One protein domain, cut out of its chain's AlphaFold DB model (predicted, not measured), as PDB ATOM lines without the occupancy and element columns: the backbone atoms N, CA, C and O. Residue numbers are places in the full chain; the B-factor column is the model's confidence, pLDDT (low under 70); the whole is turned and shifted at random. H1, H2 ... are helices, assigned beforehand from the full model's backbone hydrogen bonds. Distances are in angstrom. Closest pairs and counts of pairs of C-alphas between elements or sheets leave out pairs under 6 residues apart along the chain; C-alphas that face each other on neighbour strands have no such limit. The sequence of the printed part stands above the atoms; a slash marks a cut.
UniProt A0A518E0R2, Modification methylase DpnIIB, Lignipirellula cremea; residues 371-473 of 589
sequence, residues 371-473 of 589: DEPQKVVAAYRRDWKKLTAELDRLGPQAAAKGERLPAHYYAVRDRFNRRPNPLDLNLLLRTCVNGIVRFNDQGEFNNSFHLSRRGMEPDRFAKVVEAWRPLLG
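AT A GLANCE: This is residues 371 to 473 of the 589 residues of the protein "Modification methylase DpnIIB" of Lignipirellula cremea (UniProt A0A518E0R2). H1 is a long helix kinked near its end; the helical hairpin H2 and H3 packs on one side of it, H4 on another, and a long loop joins H3 to H4. The 103 printed residues hold four named helices, H1 to H4, and no named strand: all helix, mostly crossed packing, with one of four touching pairs at a shallow tilt. It is compact, radius of gyration of the C-alphas 14.3 A, spanning 45 by 33 by 19 A.

IN THESE COORDINATES: Find C-alpha 373 at (235.638, 254.849, 222.292); H1 runs to residue 400, 34.5 A, with a kink of 86 degrees near residue 394. H2 is residues 407 to 418, H3 422 to 431. H4, residues 458 to 472, ends at (235.596, 256.733, 212.401).

HOW THE PARTS SIT: From H1, the hub, look at C-alphas Leu 387 and His 408, the closest to H2, 5.8 A. For H3 take Tyr 380 and Leu 427, 6.0 A; for H4, Arg 381 and Pro 458, 5.2 A. H2 and H3 are apart from H4. Each O i to N i+4 pair is within hydrogen-bond range in H2 and H3, 18 of 24 in H1, 9 of 11 in H4.

THE WHOLE: The printed part has no cut; the link of residues 432 to 457 is long. Residues 395 to 404 and 441 to 443 have pLDDT under 70.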
ATOM      1  N   ASP A 371     238.828 252.791 217.890       96.88
ATOM      2  CA  ASP A 371     239.018 251.394 218.291       96.88
ATOM      3  C   ASP A 371     238.425 251.094 219.679       96.88
ATOM      4  O   ASP A 371     237.786 250.064 219.884       96.88
ATOM      5  N   GLU A 372     238.576 252.012 220.641       97.19
ATOM      6  CA  GLU A 372     238.125 251.846 222.029       97.19
ATOM      7  C   GLU A 372     237.385 253.102 222.567       97.19
ATOM      8  O   GLU A 372     237.749 253.643 223.621       97.19
ATOM      9  N   PRO A 373     236.302 253.589 221.921       96.44
ATOM     10  CA  PRO A 373     235.638 254.849 222.292       96.44
ATOM     11  C   PRO A 373     235.188 254.904 223.759       96.44
ATOM     12  O   PRO A 373     235.309 255.936 224.425       96.44
ATOM     13  N   GLN A 374     234.715 253.776 224.301       96.62
ATOM     14  CA  GLN A 374     234.235 253.699 225.684       96.62
ATOM     15  C   GLN A 374     235.357 253.914 226.706       96.62
ATOM     16  O   GLN A 374     235.135 254.526 227.751       96.62
ATOM     17  N   LYS A 375     236.586 253.493 226.390       97.38
ATOM     18  CA  LYS A 375     237.770 253.725 227.230       97.38
ATOM     19  C   LYS A 375     238.106 255.210 227.311       97.38
ATOM     20  O   LYS A 375     238.397 255.706 228.399       97.38
ATOM     21  N   VAL A 376     237.994 255.932 226.194       97.69
ATOM     22  CA  VAL A 376     238.210 257.388 226.149       97.69
ATOM     23  C   VAL A 376     237.159 258.121 226.985       97.69
ATOM     24  O   VAL A 376     237.504 258.983 227.799       97.69
ATOM     25  N   VAL A 377     235.882 257.751 226.838       98.00
ATOM     26  CA  VAL A 377     234.770 258.328 227.613       98.00
ATOM     27  C   VAL A 377     234.923 258.041 229.108       98.00
ATOM     28  O   VAL A 377     234.783 258.955 229.925       98.00
ATOM     29  N   ALA A 378     235.243 256.801 229.484       98.00
ATOM     30  CA  ALA A 378     235.412 256.398 230.878       98.00
ATOM     31  C   ALA A 378     236.601 257.108 231.546       98.00
ATOM     32  O   ALA A 378     236.461 257.635 232.655       98.00
ATOM     33  N   ALA A 379     237.747 257.179 230.861       97.88
ATOM     34  CA  ALA A 379     238.924 257.897 231.344       97.88
ATOM     35  C   ALA A 379     238.628 259.391 231.539       97.88
ATOM     36  O   ALA A 379     238.878 259.930 232.619       97.88
ATOM     37  N   TYR A 380     238.002 260.033 230.545       97.69
ATOM     38  CA  TYR A 380     237.604 261.436 230.645       97.69
ATOM     39  C   TYR A 380     236.636 261.670 231.808       97.69
ATOM     40  O   TYR A 380     236.845 262.580 232.604       97.69
ATOM     41  N   ARG A 381     235.611 260.819 231.971       97.88
ATOM     42  CA  ARG A 381     234.644 260.917 233.076       97.88
ATOM     43  C   ARG A 381     235.323 260.842 234.438       97.88
ATOM     44  O   ARG A 381     234.989 261.628 235.325       97.88
ATOM     45  N   ARG A 382     236.256 259.906 234.617       97.62
ATOM     46  CA  ARG A 382     237.016 259.745 235.864       97.62
ATOM     47  C   ARG A 382     237.787 261.019 236.200       97.62
ATOM     48  O   ARG A 382     237.682 261.513 237.322       97.62
ATOM     49  N   ASP A 383     238.550 261.541 235.246       96.56
ATOM     50  CA  ASP A 383     239.427 262.685 235.493       96.56
ATOM     51  C   ASP A 383     238.639 263.999 235.601       96.56
ATOM     52  O   ASP A 383     238.958 264.838 236.443       96.56
ATOM     53  N   TRP A 384     237.535 264.128 234.860       96.12
ATOM     54  CA  TRP A 384     236.584 265.228 234.999       96.12
ATOM     55  C   TRP A 384     235.935 265.256 236.387       96.12
ATOM     56  O   TRP A 384     235.876 266.311 237.010       96.12
ATOM     57  N   LYS A 385     235.496 264.105 236.926       95.56
ATOM     58  CA  LYS A 385     234.920 264.028 238.283       95.56
ATOM     59  C   LYS A 385     235.916 264.467 239.359       95.56
ATOM     60  O   LYS A 385     235.536 265.212 240.258       95.56
ATOM     61  N   LYS A 386     237.179 264.035 239.257       94.00
ATOM     62  CA  LYS A 386     238.250 264.449 240.183       94.00
ATOM     63  C   LYS A 386     238.477 265.958 240.137       94.00
ATOM     64  O   LYS A 386     238.503 266.598 241.183       94.00
ATOM     65  N   LEU A 387     238.572 266.514 238.930       91.75
ATOM     66  CA  LEU A 387     238.761 267.944 238.714       91.75
ATOM     67  C   LEU A 387     237.585 268.769 239.257       91.75
ATOM     68  O   LEU A 387     237.788 269.750 239.961       91.75
ATOM     69  N   THR A 388     236.353 268.350 238.972       89.81
ATOM     70  CA  THR A 388     235.126 269.000 239.457       89.81
ATOM     71  C   THR A 388     235.060 268.995 240.985       89.81
ATOM     72  O   THR A 388     234.851 270.051 241.574       89.81
ATOM     73  N   ALA A 389     235.330 267.855 241.632       90.62
ATOM     74  CA  ALA A 389     235.337 267.754 243.093       90.62
ATOM     75  C   ALA A 389     236.413 268.637 243.750       90.62
ATOM     76  O   ALA A 389     236.196 269.179 244.833       90.62
ATOM     77  N   GLU A 390     237.574 268.796 243.111       88.31
ATOM     78  CA  GLU A 390     238.609 269.723 243.566       88.31
ATOM     79  C   GLU A 390     238.150 271.184 243.457       88.31
ATOM     80  O   GLU A 390     238.279 271.947 244.414       88.31
ATOM     81  N   LEU A 391     237.556 271.565 242.323       84.88
ATOM     82  CA  LEU A 391     237.041 272.919 242.099       84.88
ATOM     83  C   LEU A 391     235.907 273.285 243.065       84.88
ATOM     84  O   LEU A 391     235.851 274.425 243.522       84.88
ATOM     85  N   ASP A 392     235.036 272.332 243.404       86.25
ATOM     86  CA  ASP A 392     233.960 272.540 244.382       86.25
ATOM     87  C   ASP A 392     234.504 272.858 245.784       86.25
ATOM     88  O   ASP A 392     233.940 273.693 246.487       86.25
ATOM     89  N   ARG A 393     235.641 272.261 246.173       83.44
ATOM     90  CA  ARG A 393     236.302 272.529 247.465       83.44
ATOM     91  C   ARG A 393     237.055 273.857 247.502       83.44
ATOM     92  O   ARG A 393     237.189 274.439 248.573       83.44
ATOM     93  N   LEU A 394     237.584 274.317 246.366       73.19
ATOM     94  CA  LEU A 394     238.356 275.564 246.285       73.19
ATOM     95  C   LEU A 394     237.487 276.816 246.478       73.19
ATOM     96  O   LEU A 394     237.996 277.851 246.898       73.19
ATOM     97  N   GLY A 395     236.183 276.721 246.211       64.81
ATOM     98  CA  GLY A 395     235.249 277.837 246.326       64.81
ATOM     99  C   GLY A 395     235.436 278.909 245.231       64.81
ATOM    100  O   GLY A 395     236.535 279.116 244.708       64.81
ATOM    101  N   PRO A 396     234.366 279.635 244.853       58.41
ATOM    102  CA  PRO A 396     234.394 280.556 243.712       58.41
ATOM    103  C   PRO A 396     235.343 281.760 243.876       58.41
ATOM    104  O   PRO A 396     235.821 282.292 242.875       58.41
ATOM    105  N   GLN A 397     235.662 282.180 245.107       55.19
ATOM    106  CA  GLN A 397     236.512 283.355 245.357       55.19
ATOM    107  C   GLN A 397     238.024 283.067 245.256       55.19
ATOM    108  O   GLN A 397     238.756 283.909 244.737       55.19
ATOM    109  N   ALA A 398     238.501 281.886 245.676       54.88
ATOM    110  CA  ALA A 398     239.930 281.546 245.628       54.88
ATOM    111  C   ALA A 398     240.402 281.176 244.208       54.88
ATOM    112  O   ALA A 398     241.526 281.495 243.813       54.88
ATOM    113  N   ALA A 399     239.519 280.564 243.407       50.47
ATOM    114  CA  ALA A 399     239.789 280.259 242.002       50.47
ATOM    115  C   ALA A 399     239.899 281.529 241.136       50.47
ATOM    116  O   ALA A 399     240.705 281.565 240.210       50.47
ATOM    117  N   ALA A 400     239.137 282.586 241.445       49.84
ATOM    118  CA  ALA A 400     239.146 283.844 240.691       49.84
ATOM    119  C   ALA A 400     240.388 284.717 240.958       49.84
ATOM    120  O   ALA A 400     240.814 285.453 240.071       49.84
ATOM    121  N   LYS A 401     240.994 284.613 242.150       49.88
ATOM    122  CA  LYS A 401     242.213 285.354 242.532       49.88
ATOM    123  C   LYS A 401     243.523 284.622 242.210       49.88
ATOM    124  O   LYS A 401     244.597 285.166 242.435       49.88
ATOM    125  N   GLY A 402     243.453 283.399 241.673       53.38
ATOM    126  CA  GLY A 402     244.637 282.603 241.326       53.38
ATOM    127  C   GLY A 402     245.434 282.097 242.535       53.38
ATOM    128  O   GLY A 402     246.574 281.670 242.372       53.38
ATOM    129  N   GLU A 403     244.846 282.128 243.734       57.06
ATOM    130  CA  GLU A 403     245.519 281.778 244.992       57.06
ATOM    131  C   GLU A 403     245.723 280.257 245.138       57.06
ATOM    132  O   GLU A 403     246.687 279.820 245.767       57.06
ATOM    133  N   ARG A 404     244.860 279.437 244.512       67.25
ATOM    134  CA  ARG A 404     245.013 277.973 244.409       67.25
ATOM    135  C   ARG A 404     244.506 277.443 243.065       67.25
ATOM    136  O   ARG A 404     243.345 277.618 242.706       67.25
ATOM    137  N   LEU A 405     245.394 276.781 242.327       77.19
ATOM    138  CA  LEU A 405     245.119 276.143 241.037       77.19
ATOM    139  C   LEU A 405     244.715 274.666 241.232       77.19
ATOM    140  O   LEU A 405     245.225 274.044 242.161       77.19
ATOM    141  N   PRO A 406     243.853 274.081 240.371       84.69
ATOM    142  CA  PRO A 406     243.422 272.689 240.520       84.69
ATOM    143  C   PRO A 406     244.565 271.710 240.222       84.69
ATOM    144  O   PRO A 406     244.914 271.478 239.061       84.69
ATOM    145  N   ALA A 407     245.148 271.135 241.270       89.12
ATOM    146  CA  ALA A 407     246.283 270.229 241.233       89.12
ATOM    147  C   ALA A 407     246.045 269.025 240.315       89.12
ATOM    148  O   ALA A 407     246.983 268.600 239.643       89.12
ATOM    149  N   HIS A 408     244.813 268.507 240.209       93.25
ATOM    150  CA  HIS A 408     244.522 267.370 239.327       93.25
ATOM    151  C   HIS A 408     244.776 267.700 237.851       93.25
ATOM    152  O   HIS A 408     245.388 266.899 237.146       93.25
ATOM    153  N   TYR A 409     244.381 268.890 237.377       93.62
ATOM    154  CA  TYR A 409     244.661 269.310 235.996       93.62
ATOM    155  C   TYR A 409     246.169 269.365 235.729       93.62
ATOM    156  O   TYR A 409     246.641 268.834 234.724       93.62
ATOM    157  N   TYR A 410     246.930 269.983 236.636       92.81
ATOM    158  CA  TYR A 410     248.376 270.136 236.467       92.81
ATOM    159  C   TYR A 410     249.107 268.798 236.589       92.81
ATOM    160  O   TYR A 410     249.992 268.534 235.789       92.81
ATOM    161  N   ALA A 411     248.660 267.894 237.463       94.25
ATOM    162  CA  ALA A 411     249.199 266.539 237.538       94.25
ATOM    163  C   ALA A 411     248.973 265.749 236.235       94.25
ATOM    164  O   ALA A 411     249.868 265.029 235.788       94.25
ATOM    165  N   VAL A 412     247.801 265.895 235.601       95.50
ATOM    166  CA  VAL A 412     247.527 265.298 234.282       95.50
ATOM    167  C   VAL A 412     248.408 265.931 233.207       95.50
ATOM    168  O   VAL A 412     248.969 265.206 232.391       95.50
ATOM    169  N   ARG A 413     248.588 267.254 233.227       94.94
ATOM    170  CA  ARG A 413     249.473 267.957 232.290       94.94
ATOM    171  C   ARG A 413     250.929 267.513 232.425       94.94
ATOM    172  O   ARG A 413     251.569 267.216 231.426       94.94
ATOM    173  N   ASP A 414     251.433 267.400 233.645       93.69
ATOM    174  CA  ASP A 414     252.814 266.995 233.908       93.69
ATOM    175  C   ASP A 414     253.024 265.500 233.608       93.69
ATOM    176  O   ASP A 414     254.105 265.074 233.202       93.69
ATOM    177  N   ARG A 415     251.986 264.665 233.778       95.75
ATOM    178  CA  ARG A 415     251.995 263.276 233.290       95.75
ATOM    179  C   ARG A 415     252.053 263.232 231.764       95.75
ATOM    180  O   ARG A 415     252.889 262.500 231.241       95.75
ATOM    181  N   PHE A 416     251.230 264.027 231.081       95.25
ATOM    182  CA  PHE A 416     251.244 264.136 229.626       95.25
ATOM    183  C   PHE A 416     252.607 264.599 229.103       95.25
ATOM    184  O   PHE A 416     253.139 263.978 228.196       95.25
ATOM    185  N   ASN A 417     253.212 265.622 229.708       92.25
ATOM    186  CA  ASN A 417     254.508 266.142 229.262       92.25
ATOM    187  C   ASN A 417     255.651 265.141 229.477       92.25
ATOM    188  O   ASN A 417     256.526 265.024 228.630       92.25
ATOM    189  N   ARG A 418     255.624 264.361 230.568       93.19
ATOM    190  CA  ARG A 418     256.615 263.292 230.798       93.19
ATOM    191  C   ARG A 418     256.436 262.098 229.866       93.19
ATOM    192  O   ARG A 418     257.415 261.456 229.497       93.19
ATOM    193  N   ARG A 419     255.188 261.740 229.561       94.12
ATOM    194  CA  ARG A 419     254.841 260.609 228.697       94.12
ATOM    195  C   ARG A 419     253.561 260.937 227.922       94.12
ATOM    196  O   ARG A 419     252.462 260.649 228.425       94.12
ATOM    197  N   PRO A 420     253.691 261.520 226.717       91.81
ATOM    198  CA  PRO A 420     252.545 261.893 225.901       91.81
ATOM    199  C   PRO A 420     251.623 260.699 225.680       91.81
ATOM    200  O   PRO A 420     252.068 259.598 225.365       91.81
ATOM    201  N   ASN A 421     250.330 260.900 225.922       95.00
ATOM    202  CA  ASN A 421     249.320 259.864 225.757       95.00
ATOM    203  C   ASN A 421     247.955 260.481 225.402       95.00
ATOM    204  O   ASN A 421     247.634 261.586 225.856       95.00
ATOM    205  N   PRO A 422     247.127 259.769 224.622       96.25
ATOM    206  CA  PRO A 422     245.886 260.319 224.077       96.25
ATOM    207  C   PRO A 422     244.820 260.638 225.134       96.25
ATOM    208  O   PRO A 422     244.046 261.582 224.975       96.25
ATOM    209  N   LEU A 423     244.770 259.880 226.235       97.12
ATOM    210  CA  LEU A 423     243.757 260.068 227.280       97.12
ATOM    211  C   LEU A 423     243.959 261.384 228.036       97.12
ATOM    212  O   LEU A 423     242.994 262.119 228.267       97.12
ATOM    213  N   ASP A 424     245.207 261.702 228.373       96.50
ATOM    214  CA  ASP A 424     245.544 262.967 229.017       96.50
ATOM    215  C   ASP A 424     245.331 264.139 228.072       96.50
ATOM    216  O   ASP A 424     244.730 265.138 228.471       96.50
ATOM    217  N   LEU A 425     245.743 263.993 226.806       95.25
ATOM    218  CA  LEU A 425     245.493 264.998 225.779       95.25
ATOM    219  C   LEU A 425     243.998 265.332 225.698       95.25
ATOM    220  O   LEU A 425     243.628 266.503 225.749       95.25
ATOM    221  N   ASN A 426     243.118 264.324 225.668       95.75
ATOM    222  CA  ASN A 426     241.670 264.542 225.613       95.75
ATOM    223  C   ASN A 426     241.141 265.364 226.806       95.75
ATOM    224  O   ASN A 426     240.301 266.250 226.618       95.75
ATOM    225  N   LEU A 427     241.635 265.124 228.029       95.56
ATOM    226  CA  LEU A 427     241.263 265.948 229.185       95.56
ATOM    227  C   LEU A 427     241.763 267.388 229.019       95.56
ATOM    228  O   LEU A 427     240.983 268.331 229.189       95.56
ATOM    229  N   LEU A 428     243.043 267.557 228.676       94.25
ATOM    230  CA  LEU A 428     243.696 268.860 228.554       94.25
ATOM    231  C   LEU A 428     243.000 269.737 227.507       94.25
ATOM    232  O   LEU A 428     242.597 270.852 227.826       94.25
ATOM    233  N   LEU A 429     242.738 269.215 226.306       91.94
ATOM    234  CA  LEU A 429     242.065 269.942 225.217       91.94
ATOM    235  C   LEU A 429     240.658 270.433 225.588       91.94
ATOM    236  O   LEU A 429     240.160 271.435 225.065       91.94
ATOM    237  N   ARG A 430     239.979 269.725 226.494       91.75
ATOM    238  CA  ARG A 430     238.608 270.049 226.911       91.75
ATOM    239  C   ARG A 430     238.550 271.044 228.060       91.75
ATOM    240  O   ARG A 430     237.512 271.691 228.212       91.75
ATOM    241  N   THR A 431     239.627 271.167 228.830       91.88
ATOM    242  CA  THR A 431     239.661 271.893 230.109       91.88
ATOM    243  C   THR A 431     240.655 273.056 230.139       91.88
ATOM    244  O   THR A 431     240.528 273.934 230.994       91.88
ATOM    245  N   CYS A 432     241.606 273.122 229.204       89.81
ATOM    246  CA  CYS A 432     242.542 274.235 229.103       89.81
ATOM    247  C   CYS A 432     241.867 275.527 228.615       89.81
ATOM    248  O   CYS A 432     240.777 275.517 228.024       89.81
ATOM    249  N   VAL A 433     242.524 276.668 228.845       82.31
ATOM    250  CA  VAL A 433     242.039 277.978 228.394       82.31
ATOM    251  C   VAL A 433     241.775 277.953 226.885       82.31
ATOM    252  O   VAL A 433     242.652 277.657 226.072       82.31
ATOM    253  N   ASN A 434     240.522 278.248 226.527       76.12
ATOM    254  CA  ASN A 434     239.968 278.263 225.171       76.12
ATOM    255  C   ASN A 434     240.124 276.978 224.340       76.12
ATOM    256  O   ASN A 434     239.796 276.995 223.157       76.12
ATOM    257  N   GLY A 435     240.545 275.853 224.930       74.12
ATOM    258  CA  GLY A 435     240.837 274.634 224.165       74.12
ATOM    259  C   GLY A 435     242.012 274.798 223.196       74.12
ATOM    260  O   GLY A 435     242.073 274.090 222.194       74.12
ATOM    261  N   ILE A 436     242.896 275.771 223.452       76.75
ATOM    262  CA  ILE A 436     244.052 276.055 222.599       76.75
ATOM    263  C   ILE A 436     245.154 275.042 222.904       76.75
ATOM    264  O   ILE A 436     245.503 274.802 224.065       76.75
ATOM    265  N   VAL A 437     245.717 274.478 221.846       76.81
ATOM    266  CA  VAL A 437     246.871 273.589 221.904       76.81
ATOM    267  C   VAL A 437     248.095 274.467 221.768       76.81
ATOM    268  O   VAL A 437     248.245 275.178 220.777       76.81
ATOM    269  N   ARG A 438     248.922 274.482 222.806       73.94
ATOM    270  CA  ARG A 438     250.158 275.249 222.814       73.94
ATOM    271  C   ARG A 438     251.223 274.404 223.470       73.94
ATOM    272  O   ARG A 438     251.069 273.991 224.626       73.94
ATOM    273  N   PHE A 439     252.277 274.173 222.714       73.81
ATOM    274  CA  PHE A 439     253.485 273.562 223.216       73.81
ATOM    275  C   PHE A 439     254.480 274.679 223.538       73.81
ATOM    276  O   PHE A 439     254.393 275.780 222.988       73.81
ATOM    277  N   ASN A 440     255.349 274.482 224.526       70.44
ATOM    278  CA  ASN A 440     256.587 275.260 224.554       70.44
ATOM    279  C   ASN A 440     257.526 274.674 223.494       70.44
ATOM    280  O   ASN A 440     257.267 273.603 222.948       70.44
ATOM    281  N   ASP A 441     258.641 275.336 223.231       54.00
ATOM    282  CA  ASP A 441     259.579 274.840 222.224       54.00
ATOM    283  C   ASP A 441     260.383 273.603 222.728       54.00
ATOM    284  O   ASP A 441     261.206 273.058 222.008       54.00
ATOM    285  N   GLN A 442     260.084 273.097 223.942       58.94
ATOM    286  CA  GLN A 442     260.485 271.764 224.434       58.94
ATOM    287  C   GLN A 442     259.461 270.663 224.076       58.94
ATOM    288  O   GLN A 442     259.618 269.517 224.489       58.94
ATOM    289  N   GLY A 443     258.392 270.995 223.341       67.62
ATOM    290  CA  GLY A 443     257.328 270.062 222.952       67.62
ATOM    291  C   GLY A 443     256.304 269.764 224.055       67.62
ATOM    292  O   GLY A 443     255.427 268.923 223.873       67.62
ATOM    293  N   GLU A 444     256.369 270.453 225.196       80.38
ATOM    294  CA  GLU A 444     255.484 270.215 226.337       80.38
ATOM    295  C   GLU A 444     254.198 271.040 226.244       80.38
ATOM    296  O   GLU A 444     254.225 272.256 226.029       80.38
ATOM    297  N   PHE A 445     253.049 270.412 226.503       84.62
ATOM    298  CA  PHE A 445     251.765 271.098 226.591       84.62
ATOM    299  C   PHE A 445     251.791 272.083 227.767       84.62
ATOM    300  O   PHE A 445     251.908 271.693 228.932       84.62
ATOM    301  N   ASN A 446     251.650 273.378 227.479       81.62
ATOM    302  CA  ASN A 446     251.903 274.444 228.456       81.62
ATOM    303  C   ASN A 446     250.690 275.359 228.709       81.62
ATOM    304  O   ASN A 446     250.825 276.425 229.321       81.62
ATOM    305  N   ASN A 447     249.502 274.976 228.236       86.69
ATOM    306  CA  ASN A 447     248.287 275.747 228.481       86.69
ATOM    307  C   ASN A 447     247.775 275.527 229.923       86.69
ATOM    308  O   ASN A 447     247.950 274.451 230.514       86.69
ATOM    309  N   SER A 448     247.182 276.557 230.524       86.56
ATOM    310  CA  SER A 448     246.633 276.517 231.885       86.56
ATOM    311  C   SER A 448     245.178 276.050 231.891       86.56
ATOM    312  O   SER A 448     244.505 276.038 230.859       86.56
ATOM    313  N   PHE A 449     244.687 275.660 233.067       87.81
ATOM    314  CA  PHE A 449     243.277 275.329 233.261       87.81
ATOM    315  C   PHE A 449     242.381 276.564 233.087       87.81
ATOM    316  O   PHE A 449     242.717 277.660 233.543       87.81
ATOM    317  N   HIS A 450     241.207 276.385 232.481       84.44
ATOM    318  CA  HIS A 450     240.213 277.442 232.348       84.44
ATOM    319  C   HIS A 450     239.407 277.632 233.644       84.44
ATOM    320  O   HIS A 450     238.404 276.962 233.869       84.44
ATOM    321  N   LEU A 451     239.768 278.624 234.462       73.69
ATOM    322  CA  LEU A 451     239.206 278.811 235.814       73.69
ATOM    323  C   LEU A 451     237.671 278.941 235.874       73.69
ATOM    324  O   LEU A 451     237.057 278.455 236.817       73.69
ATOM    325  N   SER A 452     237.030 279.532 234.859       70.75
ATOM    326  CA  SER A 452     235.561 279.658 234.802       70.75
ATOM    327  C   SER A 452     234.828 278.561 234.013       70.75
ATOM    328  O   SER A 452     233.607 278.624 233.885       70.75
ATOM    329  N   ARG A 453     235.522 277.552 233.457       77.94
ATOM    330  CA  ARG A 453     234.894 276.488 232.650       77.94
ATOM    331  C   ARG A 453     235.449 275.117 233.011       77.94
ATOM    332  O   ARG A 453     236.610 274.821 232.769       77.94
ATOM    333  N   ARG A 454     234.575 274.219 233.464       83.75
ATOM    334  CA  ARG A 454     234.935 272.853 233.893       83.75
ATOM    335  C   ARG A 454     235.168 271.862 232.743       83.75
ATOM    336  O   ARG A 454     235.320 270.673 232.977       83.75
ATOM    337  N   GLY A 455     235.169 272.319 231.493       87.50
ATOM    338  CA  GLY A 455     235.147 271.444 230.317       87.50
ATOM    339  C   GLY A 455     233.762 270.860 230.015       87.50
ATOM    340  O   GLY A 455     232.763 271.244 230.618       87.50
ATOM    341  N   MET A 456     233.687 269.979 229.012       92.38
ATOM    342  CA  MET A 456     232.423 269.361 228.584       92.38
ATOM    343  C   MET A 456     231.980 268.310 229.602       92.38
ATOM    344  O   MET A 456     232.794 267.504 230.035       92.38
ATOM    345  N   GLU A 457     230.699 268.285 229.949       94.88
ATOM    346  CA  GLU A 457     230.150 267.248 230.821       94.88
ATOM    347  C   GLU A 457     230.306 265.842 230.167       94.88
ATOM    348  O   GLU A 457     230.159 265.727 228.942       94.88
ATOM    349  N   PRO A 458     230.690 264.792 230.924       96.12
ATOM    350  CA  PRO A 458     230.974 263.463 230.376       96.12
ATOM    351  C   PRO A 458     229.846 262.772 229.593       96.12
ATOM    352  O   PRO A 458     230.151 262.139 228.582       96.12
ATOM    353  N   ASP A 459     228.575 262.874 229.993       96.19
ATOM    354  CA  ASP A 459     227.448 262.309 229.226       96.19
ATOM    355  C   ASP A 459     227.273 263.032 227.889       96.19
ATOM    356  O   ASP A 459     227.055 262.407 226.848       96.19
ATOM    357  N   ARG A 460     227.444 264.358 227.879       95.94
ATOM    358  CA  ARG A 460     227.481 265.129 226.633       95.94
ATOM    359  C   ARG A 460     228.658 264.716 225.750       95.94
ATOM    360  O   ARG A 460     228.483 264.630 224.535       95.94
ATOM    361  N   PHE A 461     229.833 264.460 226.325       96.25
ATOM    362  CA  PHE A 461     230.983 263.963 225.563       96.25
ATOM    363  C   PHE A 461     230.706 262.584 224.960       96.25
ATOM    364  O   PHE A 461     230.953 262.400 223.773       96.25
ATOM    365  N   ALA A 462     230.114 261.664 225.725       97.19
ATOM    366  CA  ALA A 462     229.725 260.345 225.231       97.19
ATOM    367  C   ALA A 462     228.793 260.446 224.011       97.19
ATOM    368  O   ALA A 462     229.052 259.818 222.991       97.19
ATOM    369  N   LYS A 463     227.776 261.320 224.059       96.62
ATOM    370  CA  LYS A 463     226.878 261.566 222.912       96.62
ATOM    371  C   LYS A 463     227.617 262.075 221.671       96.62
ATOM    372  O   LYS A 463     227.268 261.700 220.557       96.62
ATOM    373  N   VAL A 464     228.627 262.932 221.852       95.88
ATOM    374  CA  VAL A 464     229.464 263.409 220.740       95.88
ATOM    375  C   VAL A 464     230.300 262.269 220.159       95.88
ATOM    376  O   VAL A 464     230.373 262.160 218.943       95.88
ATOM    377  N   VAL A 465     230.894 261.416 220.999       96.06
ATOM    378  CA  VAL A 465     231.644 260.236 220.539       96.06
ATOM    379  C   VAL A 465     230.734 259.315 219.724       96.06
ATOM    380  O   VAL A 465     231.083 258.977 218.599       96.06
ATOM    381  N   GLU A 466     229.540 258.992 220.226       93.69
ATOM    382  CA  GLU A 466     228.575 258.137 219.517       93.69
ATOM    383  C   GLU A 466     228.159 258.706 218.154       93.69
ATOM    384  O   GLU A 466     228.079 257.958 217.183       93.69
ATOM    385  N   ALA A 467     227.974 260.025 218.038       92.19
ATOM    386  CA  ALA A 467     227.649 260.666 216.759       92.19
ATOM    387  C   ALA A 467     228.754 260.507 215.697       92.19
ATOM    388  O   ALA A 467     228.472 260.533 214.502       92.19
ATOM    389  N   TRP A 468     230.009 260.343 216.120       94.56
ATOM    390  CA  TRP A 468     231.159 260.177 215.231       94.56
ATOM    391  C   TRP A 468     231.456 258.720 214.871       94.56
ATOM    392  O   TRP A 468     232.047 258.467 213.822       94.56
ATOM    393  N   ARG A 469     231.043 257.756 215.705       92.12
ATOM    394  CA  ARG A 469     231.398 256.333 215.554       92.12
ATOM    395  C   ARG A 469     231.169 255.746 214.156       92.12
ATOM    396  O   ARG A 469     232.079 255.064 213.690       92.12
ATOM    397  N   PRO A 470     230.044 256.006 213.454       90.81
ATOM    398  CA  PRO A 470     229.828 255.445 212.118       90.81
ATOM    399  C   PRO A 470     230.859 255.913 211.084       90.81
ATOM    400  O   PRO A 470     231.085 255.236 210.085       90.81
ATOM    401  N   LEU A 471     231.471 257.077 211.314       92.50
ATOM    402  CA  LEU A 471     232.447 257.686 210.415       92.50
ATOM    403  C   LEU A 471     233.863 257.204 210.717       92.50
ATOM    404  O   LEU A 471     234.616 256.930 209.794       92.50
ATOM    405  N   LEU A 472     234.223 257.064 211.998       93.50
ATOM    406  CA  LEU A 472     235.596 256.733 212.401       93.50
ATOM    407  C   LEU A 472     236.076 255.391 211.835       93.50
ATOM    408  O   LEU A 472     237.245 255.266 211.492       93.50
ATOM    409  N   GLY A 473     235.184 254.403 211.708       90.62
ATOM    410  CA  GLY A 473     235.519 253.093 211.137       90.62
ATOM    411  C   GLY A 473     235.822 253.111 209.634       90.62
ATOM    412  O   GLY A 473     236.317 252.123 209.107       90.62
TER     413      GLY A 473